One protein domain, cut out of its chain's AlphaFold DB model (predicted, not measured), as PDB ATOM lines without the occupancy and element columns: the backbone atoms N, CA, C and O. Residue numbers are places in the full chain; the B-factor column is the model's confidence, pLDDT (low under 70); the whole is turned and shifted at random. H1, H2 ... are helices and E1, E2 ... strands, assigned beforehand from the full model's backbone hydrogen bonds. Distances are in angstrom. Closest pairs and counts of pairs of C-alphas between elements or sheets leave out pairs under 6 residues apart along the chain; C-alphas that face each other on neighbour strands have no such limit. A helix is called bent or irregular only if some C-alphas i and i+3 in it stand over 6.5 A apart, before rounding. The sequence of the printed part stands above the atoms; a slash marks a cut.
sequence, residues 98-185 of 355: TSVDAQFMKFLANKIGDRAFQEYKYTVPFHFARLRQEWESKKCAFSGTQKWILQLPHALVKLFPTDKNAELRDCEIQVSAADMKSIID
ATOM      1  N   THR A  98      -6.323 -63.707  29.250       95.12
ATOM      2  CA  THR A  98      -7.270 -62.745  28.663       95.12
ATOM      3  C   THR A  98      -8.014 -61.929  29.716       95.12
ATOM      4  O   THR A  98      -8.423 -60.801  29.442       95.12
ATOM      5  N   SER A  99      -8.176 -62.457  30.931       95.88
ATOM      6  CA  SER A  99      -8.758 -61.700  32.045       95.88
ATOM      7  C   SER A  99      -7.805 -60.603  32.511       95.88
ATOM      8  O   SER A  99      -8.240 -59.487  32.793       95.88
ATOM      9  N   VAL A 100      -6.494 -60.866  32.473       97.25
ATOM     10  CA  VAL A 100      -5.460 -59.849  32.714       97.25
ATOM     11  C   VAL A 100      -5.500 -58.774  31.623       97.25
ATOM     12  O   VAL A 100      -5.440 -57.582  31.923       97.25
ATOM     13  N   ASP A 101      -5.679 -59.169  30.358       97.50
ATOM     14  CA  ASP A 101      -5.847 -58.218  29.253       97.50
ATOM     15  C   ASP A 101      -7.065 -57.319  29.461       97.50
ATOM     16  O   ASP A 101      -6.987 -56.108  29.259       97.50
ATOM     17  N   ALA A 102      -8.185 -57.883  29.917       96.88
ATOM     18  CA  ALA A 102      -9.383 -57.113  30.227       96.88
ATOM     19  C   ALA A 102      -9.143 -56.102  31.362       96.88
ATOM     20  O   ALA A 102      -9.606 -54.963  31.266       96.88
ATOM     21  N   GLN A 103      -8.397 -56.479  32.406       97.38
ATOM     22  CA  GLN A 103      -8.018 -55.560  33.484       97.38
ATOM     23  C   GLN A 103      -7.105 -54.437  32.977       97.38
ATOM     24  O   GLN A 103      -7.309 -53.277  33.330       97.38
ATOM     25  N   PHE A 104      -6.168 -54.737  32.076       97.75
ATOM     26  CA  PHE A 104      -5.338 -53.712  31.446       97.75
ATOM     27  C   PHE A 104      -6.155 -52.744  30.581       97.75
ATOM     28  O   PHE A 104      -5.945 -51.534  30.647       97.75
ATOM     29  N   MET A 105      -7.133 -53.241  29.817       97.19
ATOM     30  CA  MET A 105      -8.025 -52.374  29.037       97.19
ATOM     31  C   MET A 105      -8.823 -51.425  29.938       97.19
ATOM     32  O   MET A 105      -8.964 -50.249  29.608       97.19
ATOM     33  N   LYS A 106      -9.294 -51.903  31.099       97.44
ATOM     34  CA  LYS A 106      -9.955 -51.058  32.108       97.44
ATOM     35  C   LYS A 106      -8.997 -50.039  32.714       97.44
ATOM     36  O   LYS A 106      -9.356 -48.872  32.828       97.44
ATOM     37  N   PHE A 107      -7.780 -50.453  33.068       97.00
ATOM     38  CA  PHE A 107      -6.736 -49.547  33.551       97.00
ATOM     39  C   PHE A 107      -6.475 -48.425  32.541       97.00
ATOM     40  O   PHE A 107      -6.467 -47.252  32.911       97.00
ATOM     41  N   LEU A 108      -6.334 -48.766  31.258       95.69
ATOM     42  CA  LEU A 108      -6.086 -47.785  30.213       95.69
ATOM     43  C   LEU A 108      -7.271 -46.833  30.032       95.69
ATOM     44  O   LEU A 108      -7.059 -45.623  30.016       95.69
ATOM     45  N   ALA A 109      -8.502 -47.348  29.957       95.50
ATOM     46  CA  ALA A 109      -9.712 -46.526  29.884       95.50
ATOM     47  C   ALA A 109      -9.820 -45.565  31.079       95.50
ATOM     48  O   ALA A 109     -10.051 -44.368  30.903       95.50
ATOM     49  N   ASN A 110      -9.520 -46.050  32.286       94.69
ATOM     50  CA  ASN A 110      -9.467 -45.227  33.488       94.69
ATOM     51  C   ASN A 110      -8.331 -44.205  33.455       94.69
ATOM     52  O   ASN A 110      -8.488 -43.137  34.031       94.69
ATOM     53  N   LYS A 111      -7.202 -44.474  32.793       93.31
ATOM     54  CA  LYS A 111      -6.090 -43.521  32.682       93.31
ATOM     55  C   LYS A 111      -6.340 -42.430  31.648       93.31
ATOM     56  O   LYS A 111      -6.108 -41.271  31.957       93.31
ATOM     57  N   ILE A 112      -6.867 -42.752  30.468       93.19
ATOM     58  CA  ILE A 112      -7.028 -41.764  29.378       93.19
ATOM     59  C   ILE A 112      -8.457 -41.234  29.219       93.19
ATOM     60  O   ILE A 112      -8.676 -40.283  28.476       93.19
ATOM     61  N   GLY A 113      -9.424 -41.814  29.933       94.25
ATOM     62  CA  GLY A 113     -10.851 -41.523  29.811       94.25
ATOM     63  C   GLY A 113     -11.536 -42.351  28.719       94.25
ATOM     64  O   GLY A 113     -10.964 -42.608  27.659       94.25
ATOM     65  N   ASP A 114     -12.799 -42.723  28.954       93.94
ATOM     66  CA  ASP A 114     -13.557 -43.622  28.070       93.94
ATOM     67  C   ASP A 114     -13.640 -43.113  26.632       93.94
ATOM     68  O   ASP A 114     -13.450 -43.877  25.687       93.94
ATOM     69  N   ARG A 115     -13.868 -41.807  26.446       92.19
ATOM     70  CA  ARG A 115     -13.953 -41.197  25.113       92.19
ATOM     71  C   ARG A 115     -12.655 -41.373  24.323       92.19
ATOM     72  O   ARG A 115     -12.700 -41.823  23.181       92.19
ATOM     73  N   ALA A 116     -11.511 -41.045  24.924       92.88
ATOM     74  CA  ALA A 116     -10.211 -41.210  24.278       92.88
ATOM     75  C   ALA A 116      -9.886 -42.688  24.034       92.88
ATOM     76  O   ALA A 116      -9.329 -43.026  22.995       92.88
ATOM     77  N   PHE A 117     -10.271 -43.581  24.950       94.56
ATOM     78  CA  PHE A 117     -10.067 -45.019  24.794       94.56
ATOM     79  C   PHE A 117     -10.876 -45.626  23.640       94.56
ATOM     80  O   PHE A 117     -10.327 -46.405  22.859       94.56
ATOM     81  N   GLN A 118     -12.148 -45.247  23.475       93.50
ATOM     82  CA  GLN A 118     -12.949 -45.710  22.335       93.50
ATOM     83  C   GLN A 118     -12.380 -45.203  21.002       93.50
ATOM     84  O   GLN A 118     -12.240 -45.983  20.060       93.50
ATOM     85  N   GLU A 119     -11.975 -43.931  20.936       91.38
ATOM     86  CA  GLU A 119     -11.308 -43.361  19.756       91.38
ATOM     87  C   GLU A 119      -9.971 -44.050  19.460       91.38
ATOM     88  O   GLU A 119      -9.675 -44.365  18.305       91.38
ATOM     89  N   TYR A 120      -9.193 -44.386  20.493       90.44
ATOM     90  CA  TYR A 120      -7.970 -45.168  20.334       90.44
ATOM     91  C   TYR A 120      -8.276 -46.514  19.653       90.44
ATOM     92  O   TYR A 120      -7.650 -46.890  18.659       90.44
ATOM     93  N   LYS A 121      -9.289 -47.227  20.148       91.00
ATOM     94  CA  LYS A 121      -9.640 -48.561  19.660       91.00
ATOM     95  C   LYS A 121     -10.118 -48.569  18.204       91.00
ATOM     96  O   LYS A 121      -9.750 -49.486  17.469       91.00
ATOM     97  N   TYR A 122     -10.943 -47.601  17.798       89.56
ATOM     98  CA  TYR A 122     -11.642 -47.657  16.507       89.56
ATOM     99  C   TYR A 122     -11.063 -46.743  15.426       89.56
ATOM    100  O   TYR A 122     -11.112 -47.107  14.252       89.56
ATOM    101  N   THR A 123     -10.480 -45.605  15.797       84.00
ATOM    102  CA  THR A 123     -10.051 -44.582  14.830       84.00
ATOM    103  C   THR A 123      -8.561 -44.684  14.500       84.00
ATOM    104  O   THR A 123      -8.142 -44.306  13.407       84.00
ATOM    105  N   VAL A 124      -7.746 -45.269  15.389       82.88
ATOM    106  CA  VAL A 124      -6.312 -45.530  15.141       82.88
ATOM    107  C   VAL A 124      -5.935 -47.010  15.369       82.88
ATOM    108  O   VAL A 124      -5.029 -47.327  16.149       82.88
ATOM    109  N   PRO A 125      -6.581 -47.954  14.653       85.12
ATOM    110  CA  PRO A 125      -6.491 -49.393  14.929       85.12
ATOM    111  C   PRO A 125      -5.070 -49.963  14.821       85.12
ATOM    112  O   PRO A 125      -4.731 -50.897  15.545       85.12
ATOM    113  N   PHE A 126      -4.213 -49.388  13.969       90.00
ATOM    114  CA  PHE A 126      -2.805 -49.783  13.865       90.00
ATOM    115  C   PHE A 126      -2.033 -49.519  15.168       90.00
ATOM    116  O   PHE A 126      -1.354 -50.408  15.682       90.00
ATOM    117  N   HIS A 127      -2.181 -48.322  15.747       89.88
ATOM    118  CA  HIS A 127      -1.538 -47.983  17.017       89.88
ATOM    119  C   HIS A 127      -2.094 -48.831  18.163       89.88
ATOM    120  O   HIS A 127      -1.330 -49.314  18.994       89.88
ATOM    121  N   PHE A 128      -3.405 -49.085  18.170       92.81
ATOM    122  CA  PHE A 128      -4.025 -49.935  19.183       92.81
ATOM    123  C   PHE A 128      -3.567 -51.400  19.079       92.81
ATOM    124  O   PHE A 128      -3.341 -52.065  20.090       92.81
ATOM    125  N   ALA A 129      -3.373 -51.923  17.864       93.31
ATOM    126  CA  ALA A 129      -2.798 -53.250  17.660       93.31
ATOM    127  C   ALA A 129      -1.353 -53.331  18.177       93.31
ATOM    128  O   ALA A 129      -1.019 -54.280  18.888       93.31
ATOM    129  N   ARG A 130      -0.532 -52.312  17.895       93.75
ATOM    130  CA  ARG A 130       0.834 -52.211  18.421       93.75
ATOM    131  C   ARG A 130       0.852 -52.147  19.950       93.75
ATOM    132  O   ARG A 130       1.625 -52.871  20.567       93.75
ATOM    133  N   LEU A 131      -0.035 -51.362  20.560       95.12
ATOM    134  CA  LEU A 131      -0.202 -51.325  22.012       95.12
ATOM    135  C   LEU A 131      -0.497 -52.718  22.580       95.12
ATOM    136  O   LEU A 131       0.114 -53.111  23.567       95.12
ATOM    137  N   ARG A 132      -1.421 -53.475  21.972       95.62
ATOM    138  CA  ARG A 132      -1.742 -54.837  22.430       95.62
ATOM    139  C   ARG A 132      -0.540 -55.774  22.339       95.62
ATOM    140  O   ARG A 132      -0.354 -56.588  23.233       95.62
ATOM    141  N   GLN A 133       0.280 -55.644  21.299       95.81
ATOM    142  CA  GLN A 133       1.508 -56.425  21.158       95.81
ATOM    143  C   GLN A 133       2.558 -56.041  22.210       95.81
ATOM    144  O   GLN A 133       3.178 -56.919  22.811       95.81
ATOM    145  N   GLU A 134       2.754 -54.740  22.449       96.12
ATOM    146  CA  GLU A 134       3.646 -54.255  23.505       96.12
ATOM    147  C   GLU A 134       3.168 -54.752  24.876       96.12
ATOM    148  O   GLU A 134       3.952 -55.339  25.620       96.12
ATOM    149  N   TRP A 135       1.872 -54.614  25.169       97.19
ATOM    150  CA  TRP A 135       1.243 -55.124  26.383       97.19
ATOM    151  C   TRP A 135       1.453 -56.630  26.565       97.19
ATOM    152  O   TRP A 135       1.892 -57.045  27.634       97.19
ATOM    153  N   GLU A 136       1.217 -57.439  25.529       96.50
ATOM    154  CA  GLU A 136       1.418 -58.891  25.583       96.50
ATOM    155  C   GLU A 136       2.851 -59.240  26.005       96.50
ATOM    156  O   GLU A 136       3.065 -60.056  26.901       96.50
ATOM    157  N   SER A 137       3.843 -58.553  25.428       95.88
ATOM    158  CA  SER A 137       5.248 -58.732  25.799       95.88
ATOM    159  C   SER A 137       5.516 -58.358  27.262       95.88
ATOM    160  O   SER A 137       6.193 -59.106  27.973       95.88
ATOM    161  N   LYS A 138       4.967 -57.232  27.741       97.12
ATOM    162  CA  LYS A 138       5.157 -56.770  29.128       97.12
ATOM    163  C   LYS A 138       4.466 -57.672  30.141       97.12
ATOM    164  O   LYS A 138       5.082 -58.006  31.149       97.12
ATOM    165  N   LYS A 139       3.236 -58.101  29.859       96.19
ATOM    166  CA  LYS A 139       2.471 -59.056  30.666       96.19
ATOM    167  C   LYS A 139       3.228 -60.375  30.797       96.19
ATOM    168  O   LYS A 139       3.480 -60.823  31.912       96.19
ATOM    169  N   CYS A 140       3.655 -60.967  29.680       95.00
ATOM    170  CA  CYS A 140       4.355 -62.253  29.677       95.00
ATOM    171  C   CYS A 140       5.694 -62.212  30.429       95.00
ATOM    172  O   CYS A 140       6.026 -63.169  31.126       95.00
ATOM    173  N   ALA A 141       6.434 -61.102  30.338       95.62
ATOM    174  CA  ALA A 141       7.726 -60.931  31.003       95.62
ATOM    175  C   ALA A 141       7.639 -60.441  32.462       95.62
ATOM    176  O   ALA A 141       8.670 -60.345  33.130       95.62
ATOM    177  N   PHE A 142       6.449 -60.093  32.961       97.38
ATOM    178  CA  PHE A 142       6.308 -59.518  34.295       97.38
ATOM    179  C   PHE A 142       6.678 -60.527  35.390       97.38
ATOM    180  O   PHE A 142       6.207 -61.665  35.402       97.38
ATOM    181  N   SER A 143       7.503 -60.077  36.333       96.69
ATOM    182  CA  SER A 143       7.957 -60.823  37.509       96.69
ATOM    183  C   SER A 143       7.816 -60.004  38.801       96.69
ATOM    184  O   SER A 143       8.468 -60.303  39.797       96.69
ATOM    185  N   GLY A 144       7.003 -58.940  38.797       96.44
ATOM    186  CA  GLY A 144       6.661 -58.174  40.002       96.44
ATOM    187  C   GLY A 144       7.380 -56.838  40.184       96.44
ATOM    188  O   GLY A 144       6.998 -56.074  41.073       96.44
ATOM    189  N   THR A 145       8.399 -56.530  39.377       96.00
ATOM    190  CA  THR A 145       9.248 -55.334  39.565       96.00
ATOM    191  C   THR A 145       9.362 -54.454  38.327       96.00
ATOM    192  O   THR A 145       9.773 -53.296  38.429       96.00
ATOM    193  N   GLN A 146       9.008 -54.978  37.154       95.94
ATOM    194  CA  GLN A 146       9.145 -54.260  35.898       95.94
ATOM    195  C   GLN A 146       8.185 -53.071  35.853       95.94
ATOM    196  O   GLN A 146       7.039 -53.138  36.293       95.94
ATOM    197  N   LYS A 147       8.679 -51.989  35.260       95.19
ATOM    198  CA  LYS A 147       7.942 -50.771  34.935       95.19
ATOM    199  C   LYS A 147       8.171 -50.441  33.470       95.19
ATOM    200  O   LYS A 147       9.190 -50.847  32.901       95.19
ATOM    201  N   TRP A 148       7.253 -49.713  32.857       95.56
ATOM    202  CA  TRP A 148       7.414 -49.290  31.472       95.56
ATOM    203  C   TRP A 148       6.645 -48.010  31.174       95.56
ATOM    204  O   TRP A 148       5.739 -47.624  31.906       95.56
ATOM    205  N   ILE A 149       7.052 -47.353  30.094       94.81
ATOM    206  CA  ILE A 149       6.392 -46.163  29.572       94.81
ATOM    207  C   ILE A 149       5.562 -46.601  28.378       94.81
ATOM    208  O   ILE A 149       6.095 -47.185  27.432       94.81
ATOM    209  N   LEU A 150       4.267 -46.325  28.441       94.12
ATOM    210  CA  LEU A 150       3.329 -46.553  27.357       94.12
ATOM    211  C   LEU A 150       3.140 -45.242  26.600       94.12
ATOM    212  O   LEU A 150       2.698 -44.245  27.169       94.12
ATOM    213  N   GLN A 151       3.471 -45.265  25.313       92.62
ATOM    214  CA  GLN A 151       3.348 -44.118  24.418       92.62
ATOM    215  C   GLN A 151       1.947 -44.069  23.803       92.62
ATOM    216  O   GLN A 151       1.484 -45.037  23.190       92.62
ATOM    217  N   LEU A 152       1.266 -42.937  23.956       91.44
ATOM    218  CA  LEU A 152      -0.051 -42.672  23.391       91.44
ATOM    219  C   LEU A 152       0.077 -41.932  22.051       91.44
ATOM    220  O   LEU A 152       0.944 -41.074  21.879       91.44
ATOM    221  N   PRO A 153      -0.804 -42.205  21.077       90.38
ATOM    222  CA  PRO A 153      -0.871 -41.404  19.865       90.38
ATOM    223  C   PRO A 153      -1.241 -39.949  20.176       90.38
ATOM    224  O   PRO A 153      -2.257 -39.685  20.819       90.38
ATOM    225  N   HIS A 154      -0.492 -38.999  19.610       87.81
ATOM    226  CA  HIS A 154      -0.757 -37.557  19.742       87.81
ATOM    227  C   HIS A 154      -2.175 -37.156  19.293       87.81
ATOM    228  O   HIS A 154      -2.730 -36.165  19.764       87.81
ATOM    229  N   ALA A 155      -2.793 -37.943  18.405       86.06
ATOM    230  CA  ALA A 155      -4.172 -37.744  17.969       86.06
ATOM    231  C   ALA A 155      -5.190 -37.776  19.130       86.06
ATOM    232  O   ALA A 155      -6.262 -37.187  19.012       86.06
ATOM    233  N   LEU A 156      -4.855 -38.421  20.256       86.69
ATOM    234  CA  LEU A 156      -5.745 -38.567  21.411       86.69
ATOM    235  C   LEU A 156      -5.720 -37.376  22.376       86.69
ATOM    236  O   LEU A 156      -6.635 -37.253  23.183       86.69
ATOM    237  N   VAL A 157      -4.738 -36.472  22.279       85.69
ATOM    238  CA  VAL A 157      -4.536 -35.373  23.249       85.69
ATOM    239  C   VAL A 157      -5.781 -34.510  23.427       85.69
ATOM    240  O   VAL A 157      -6.135 -34.135  24.538       85.69
ATOM    241  N   LYS A 158      -6.497 -34.229  22.333       86.31
ATOM    242  CA  LYS A 158      -7.716 -33.402  22.357       86.31
ATOM    243  C   LYS A 158      -8.923 -34.104  22.990       86.31
ATOM    244  O   LYS A 158      -9.965 -33.478  23.160       86.31
ATOM    245  N   LEU A 159      -8.812 -35.402  23.255       88.31
ATOM    246  CA  LEU A 159      -9.887 -36.255  23.754       88.31
ATOM    247  C   LEU A 159      -9.707 -36.623  25.228       88.31
ATOM    248  O   LEU A 159     -10.628 -37.193  25.814       88.31
ATOM    249  N   PHE A 160      -8.549 -36.314  25.815       88.50
ATOM    250  CA  PHE A 160      -8.294 -36.555  27.227       88.50
ATOM    251  C   PHE A 160      -9.186 -35.660  28.106       88.50
ATOM    252  O   PHE A 160      -9.429 -34.495  27.770       88.50
ATOM    253  N   PRO A 161      -9.683 -36.182  29.240       87.44
ATOM    254  CA  PRO A 161     -10.364 -35.380  30.247       87.44
ATOM    255  C   PRO A 161      -9.490 -34.221  30.748       87.44
ATOM    256  O   PRO A 161      -8.276 -34.368  30.910       87.44
ATOM    257  N   THR A 162     -10.106 -33.069  31.030       85.56
ATOM    258  CA  THR A 162      -9.395 -31.848  31.449       85.56
ATOM    259  C   THR A 162      -8.541 -32.059  32.700       85.56
ATOM    260  O   THR A 162      -7.432 -31.538  32.776       85.56
ATOM    261  N   ASP A 163      -9.029 -32.858  33.650       86.62
ATOM    262  CA  ASP A 163      -8.346 -33.242  34.890       86.62
ATOM    263  C   ASP A 163      -7.097 -34.111  34.658       86.62
ATOM    264  O   ASP A 163      -6.227 -34.168  35.523       86.62
ATOM    265  N   LYS A 164      -6.961 -34.730  33.478       84.69
ATOM    266  CA  LYS A 164      -5.845 -35.627  33.125       84.69
ATOM    267  C   LYS A 164      -4.859 -35.035  32.127       84.69
ATOM    268  O   LYS A 164      -3.781 -35.588  31.935       84.69
ATOM    269  N   ASN A 165      -5.178 -33.888  31.527       79.50
ATOM    270  CA  ASN A 165      -4.309 -33.220  30.553       79.50
ATOM    271  C   ASN A 165      -2.927 -32.865  31.110       79.50
ATOM    272  O   ASN A 165      -1.950 -32.881  30.366       79.50
ATOM    273  N   ALA A 166      -2.833 -32.540  32.403       80.75
ATOM    274  CA  ALA A 166      -1.552 -32.257  33.041       80.75
ATOM    275  C   ALA A 166      -0.693 -33.526  33.207       80.75
ATOM    276  O   ALA A 166       0.504 -33.469  32.946       80.75
ATOM    277  N   GLU A 167      -1.298 -34.661  33.593       84.56
ATOM    278  CA  GLU A 167      -0.615 -35.963  33.738       84.56
ATOM    279  C   GLU A 167      -0.192 -36.534  32.376       84.56
ATOM    280  O   GLU A 167       0.888 -37.100  32.252       84.56
ATOM    281  N   LEU A 168      -1.020 -36.352  31.343       88.31
ATOM    282  CA  LEU A 168      -0.835 -36.934  30.008       88.31
ATOM    283  C   LEU A 168      -0.240 -35.952  28.986       88.31
ATOM    284  O   LEU A 168      -0.339 -36.187  27.779       88.31
ATOM    285  N   ARG A 169       0.357 -34.845  29.445       77.62
ATOM    286  CA  ARG A 169       0.834 -33.751  28.581       77.62
ATOM    287  C   ARG A 169       1.812 -34.227  27.507       77.62
ATOM    288  O   ARG A 169       1.727 -33.775  26.367       77.62
ATOM    289  N   ASP A 170       2.685 -35.161  27.867       86.44
ATOM    290  CA  ASP A 170       3.716 -35.705  26.980       86.44
ATOM    291  C   ASP A 170       3.230 -36.927  26.177       86.44
ATOM    292  O   ASP A 170       4.015 -37.575  25.500       86.44
ATOM    293  N   CYS A 171       1.924 -37.237  26.213       90.88
ATOM    294  CA  CYS A 171       1.335 -38.442  25.615       90.88
ATOM    295  C   CYS A 171       1.922 -39.748  26.173       90.88
ATOM    296  O   CYS A 171       1.958 -40.760  25.477       90.88
ATOM    297  N   GLU A 172       2.349 -39.756  27.431       92.81
ATOM    298  CA  GLU A 172       2.970 -40.911  28.076       92.81
ATOM    299  C   GLU A 172       2.167 -41.371  29.292       92.81
ATOM    300  O   GLU A 172       1.658 -40.560  30.062       92.81
ATOM    301  N   ILE A 173       2.093 -42.686  29.497       93.88
ATOM    302  CA  ILE A 173       1.639 -43.281  30.756       93.88
ATOM    303  C   ILE A 173       2.818 -44.012  31.385       93.88
ATOM    304  O   ILE A 173       3.336 -44.984  30.830       93.88
ATOM    305  N   GLN A 174       3.214 -43.566  32.574       94.25
ATOM    306  CA  GLN A 174       4.160 -44.283  33.420       94.25
ATOM    307  C   GLN A 174       3.429 -45.455  34.078       94.25
ATOM    308  O   GLN A 174       2.657 -45.261  35.013       94.25
ATOM    309  N   VAL A 175       3.653 -46.671  33.584       96.50
ATOM    310  CA  VAL A 175       3.084 -47.887  34.171       96.50
ATOM    311  C   VAL A 175       4.079 -48.428  35.191       96.50
ATOM    312  O   VAL A 175       5.122 -49.000  34.846       96.50
ATOM    313  N   SER A 176       3.774 -48.206  36.466       97.38
ATOM    314  CA  SER A 176       4.601 -48.654  37.580       97.38
ATOM    315  C   SER A 176       4.441 -50.155  37.839       97.38
ATOM    316  O   SER A 176       3.510 -50.805  37.363       97.38
ATOM    317  N   ALA A 177       5.333 -50.719  38.657       97.50
ATOM    318  CA  ALA A 177       5.164 -52.088  39.136       97.50
ATOM    319  C   ALA A 177       3.875 -52.247  39.963       97.50
ATOM    320  O   ALA A 177       3.245 -53.294  39.894       97.50
ATOM    321  N   ALA A 178       3.460 -51.216  40.710       98.12
ATOM    322  CA  ALA A 178       2.209 -51.239  41.465       98.12
ATOM    323  C   ALA A 178       0.983 -51.269  40.538       98.12
ATOM    324  O   ALA A 178       0.044 -52.014  40.803       98.12
ATOM    325  N   ASP A 179       1.027 -50.545  39.414       97.88
ATOM    326  CA  ASP A 179      -0.033 -50.599  38.402       97.88
ATOM    327  C   ASP A 179      -0.124 -52.006  37.797       97.88
ATOM    328  O   ASP A 179      -1.196 -52.610  37.791       97.88
ATOM    329  N   MET A 180       1.012 -52.578  37.375       97.94
ATOM    330  CA  MET A 180       1.072 -53.950  36.849       97.94
ATOM    331  C   MET A 180       0.496 -54.972  37.837       97.94
ATOM    332  O   MET A 180      -0.280 -55.838  37.439       97.94
ATOM    333  N   LYS A 181       0.834 -54.848  39.125       98.12
ATOM    334  CA  LYS A 181       0.281 -55.686  40.197       98.12
ATOM    335  C   LYS A 181      -1.227 -55.524  40.325       98.12
ATOM    336  O   LYS A 181      -1.940 -56.509  40.234       98.12
ATOM    337  N   SER A 182      -1.737 -54.294  40.385       97.81
ATOM    338  CA  SER A 182      -3.188 -54.058  40.468       97.81
ATOM    339  C   SER A 182      -3.984 -54.623  39.280       97.81
ATOM    340  O   SER A 182      -5.164 -54.932  39.421       97.81
ATOM    341  N   ILE A 183      -3.340 -54.784  38.119       97.75
ATOM    342  CA  ILE A 183      -3.919 -55.426  36.933       97.75
ATOM    343  C   ILE A 183      -3.882 -56.961  37.043       97.75
ATOM    344  O   ILE A 183      -4.844 -57.623  36.651       97.75
ATOM    345  N   ILE A 184      -2.772 -57.530  37.522       97.12
ATOM    346  CA  ILE A 184      -2.490 -58.975  37.477       97.12
ATOM    347  C   ILE A 184      -2.975 -59.712  38.734       97.12
ATOM    348  O   ILE A 184      -3.517 -60.811  38.608       97.12
ATOM    349  N   ASP A 185      -2.821 -59.115  39.917       97.38
ATOM    350  CA  ASP A 185      -3.125 -59.722  41.221       97.38
ATOM    351  C   ASP A 185      -4.549 -60.283  41.303       97.38
ATOM    352  O   ASP A 185      -4.676 -61.444  41.685       97.38
TER     353      ASP A 185
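What this domain is: This is residues 98 to 185 of the 355 residues of an uncharacterized protein of Allomyces macrogynus (strain ATCC 38327) (UniProt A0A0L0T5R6). H3 and a short antiparallel ribbon of two strands, E1 and E2, make one side of this domain, and H1 lies on the opposite side. H2 and the short H4 close one end, while at the other end H5 bridges from the end of the ribbon to H1; between the two sides H1 and H3 are near each other, with no pair of C-alphas within 8 A but 11 pairs within 10 A, and H1 and E2 have 1 pair within 8 A. The 88 residues printed hold five named helices and two named strands, in the order H1 H2 H3 E1 H4 E2 H5, and the class is mostly helix. The whole is compact, with a radius of gyration of the C-alphas of 12.5 A and spans of 35 by 25 by 18 A.

How they stand to each other: H1, residues 98 to 112, and H2, residues 114 to 123, only just touch, with 3 pairs of C-alphas within 8 A, and touch only at the corner; the closest C-alphas are those of Ala 109 and Phe 117, 5.3 A apart. H2 and H3, residues 125 to 141, also only just touch, with 3 such pairs, and only at the corner; the closest C-alphas are those of Lys 121 and Phe 128, 5.8 A apart. Their steep tilt of 69.8 degrees, opposite ways, is only just short of about perpendicular. H1 and H3 are near each other, with 11 pairs of C-alphas within 10 A. E1, residues 148 to 151, and E2, residues 172 to 175, are antiparallel at 153 degrees; N 150 and O 173 are 2.9 A apart and N 175 and O 148 are 2.8 A apart, both within hydrogen-bond range. H4, residues 154 to 159, touches H2 at a steep tilt of 41 degrees, and the C-alphas of Ala 116 and Leu 159, their closest, are 5.0 A apart. H5, residues 177 to 185, touches H1 at a steep tilt of 44 degrees, opposite ways, with the closest C-alphas, those of Gln 103 and Ile 183, 5.4 A apart. H4 and H5 are apart. In H1, H2, H3 and H5 every O i to N i+4 pair is within hydrogen-bond range; in H4 0 of 2 are, beside 2 of 3 O i to N i+3 pairs.

Where its parts are: H1 begins at C-alpha 98, (-7.270, -62.745, 28.663), and is 21.0 A long; H2 measures 13.7 A. H3, the longest helix, runs 24.4 A to C-alpha 141 at (7.726, -60.931, 31.003). E1 measures 9.6 A, E2 9.3 A and H4 10.1 A. H4 is irregular, with C-alphas 155 and 158 7.1 A apart. H5 measures 11.5 A and ends at C-alpha 185, (-3.125, -59.722, 41.221).

The domain as a whole: The two C-alphas farthest apart, those of Ser 143 and Lys 158, are 35.0 A apart. The printed part has no cut. The link from H4 to E2, residues 160 to 171, is long. The mean pLDDT of the printed part is 92.8, and no printed residue is under 70.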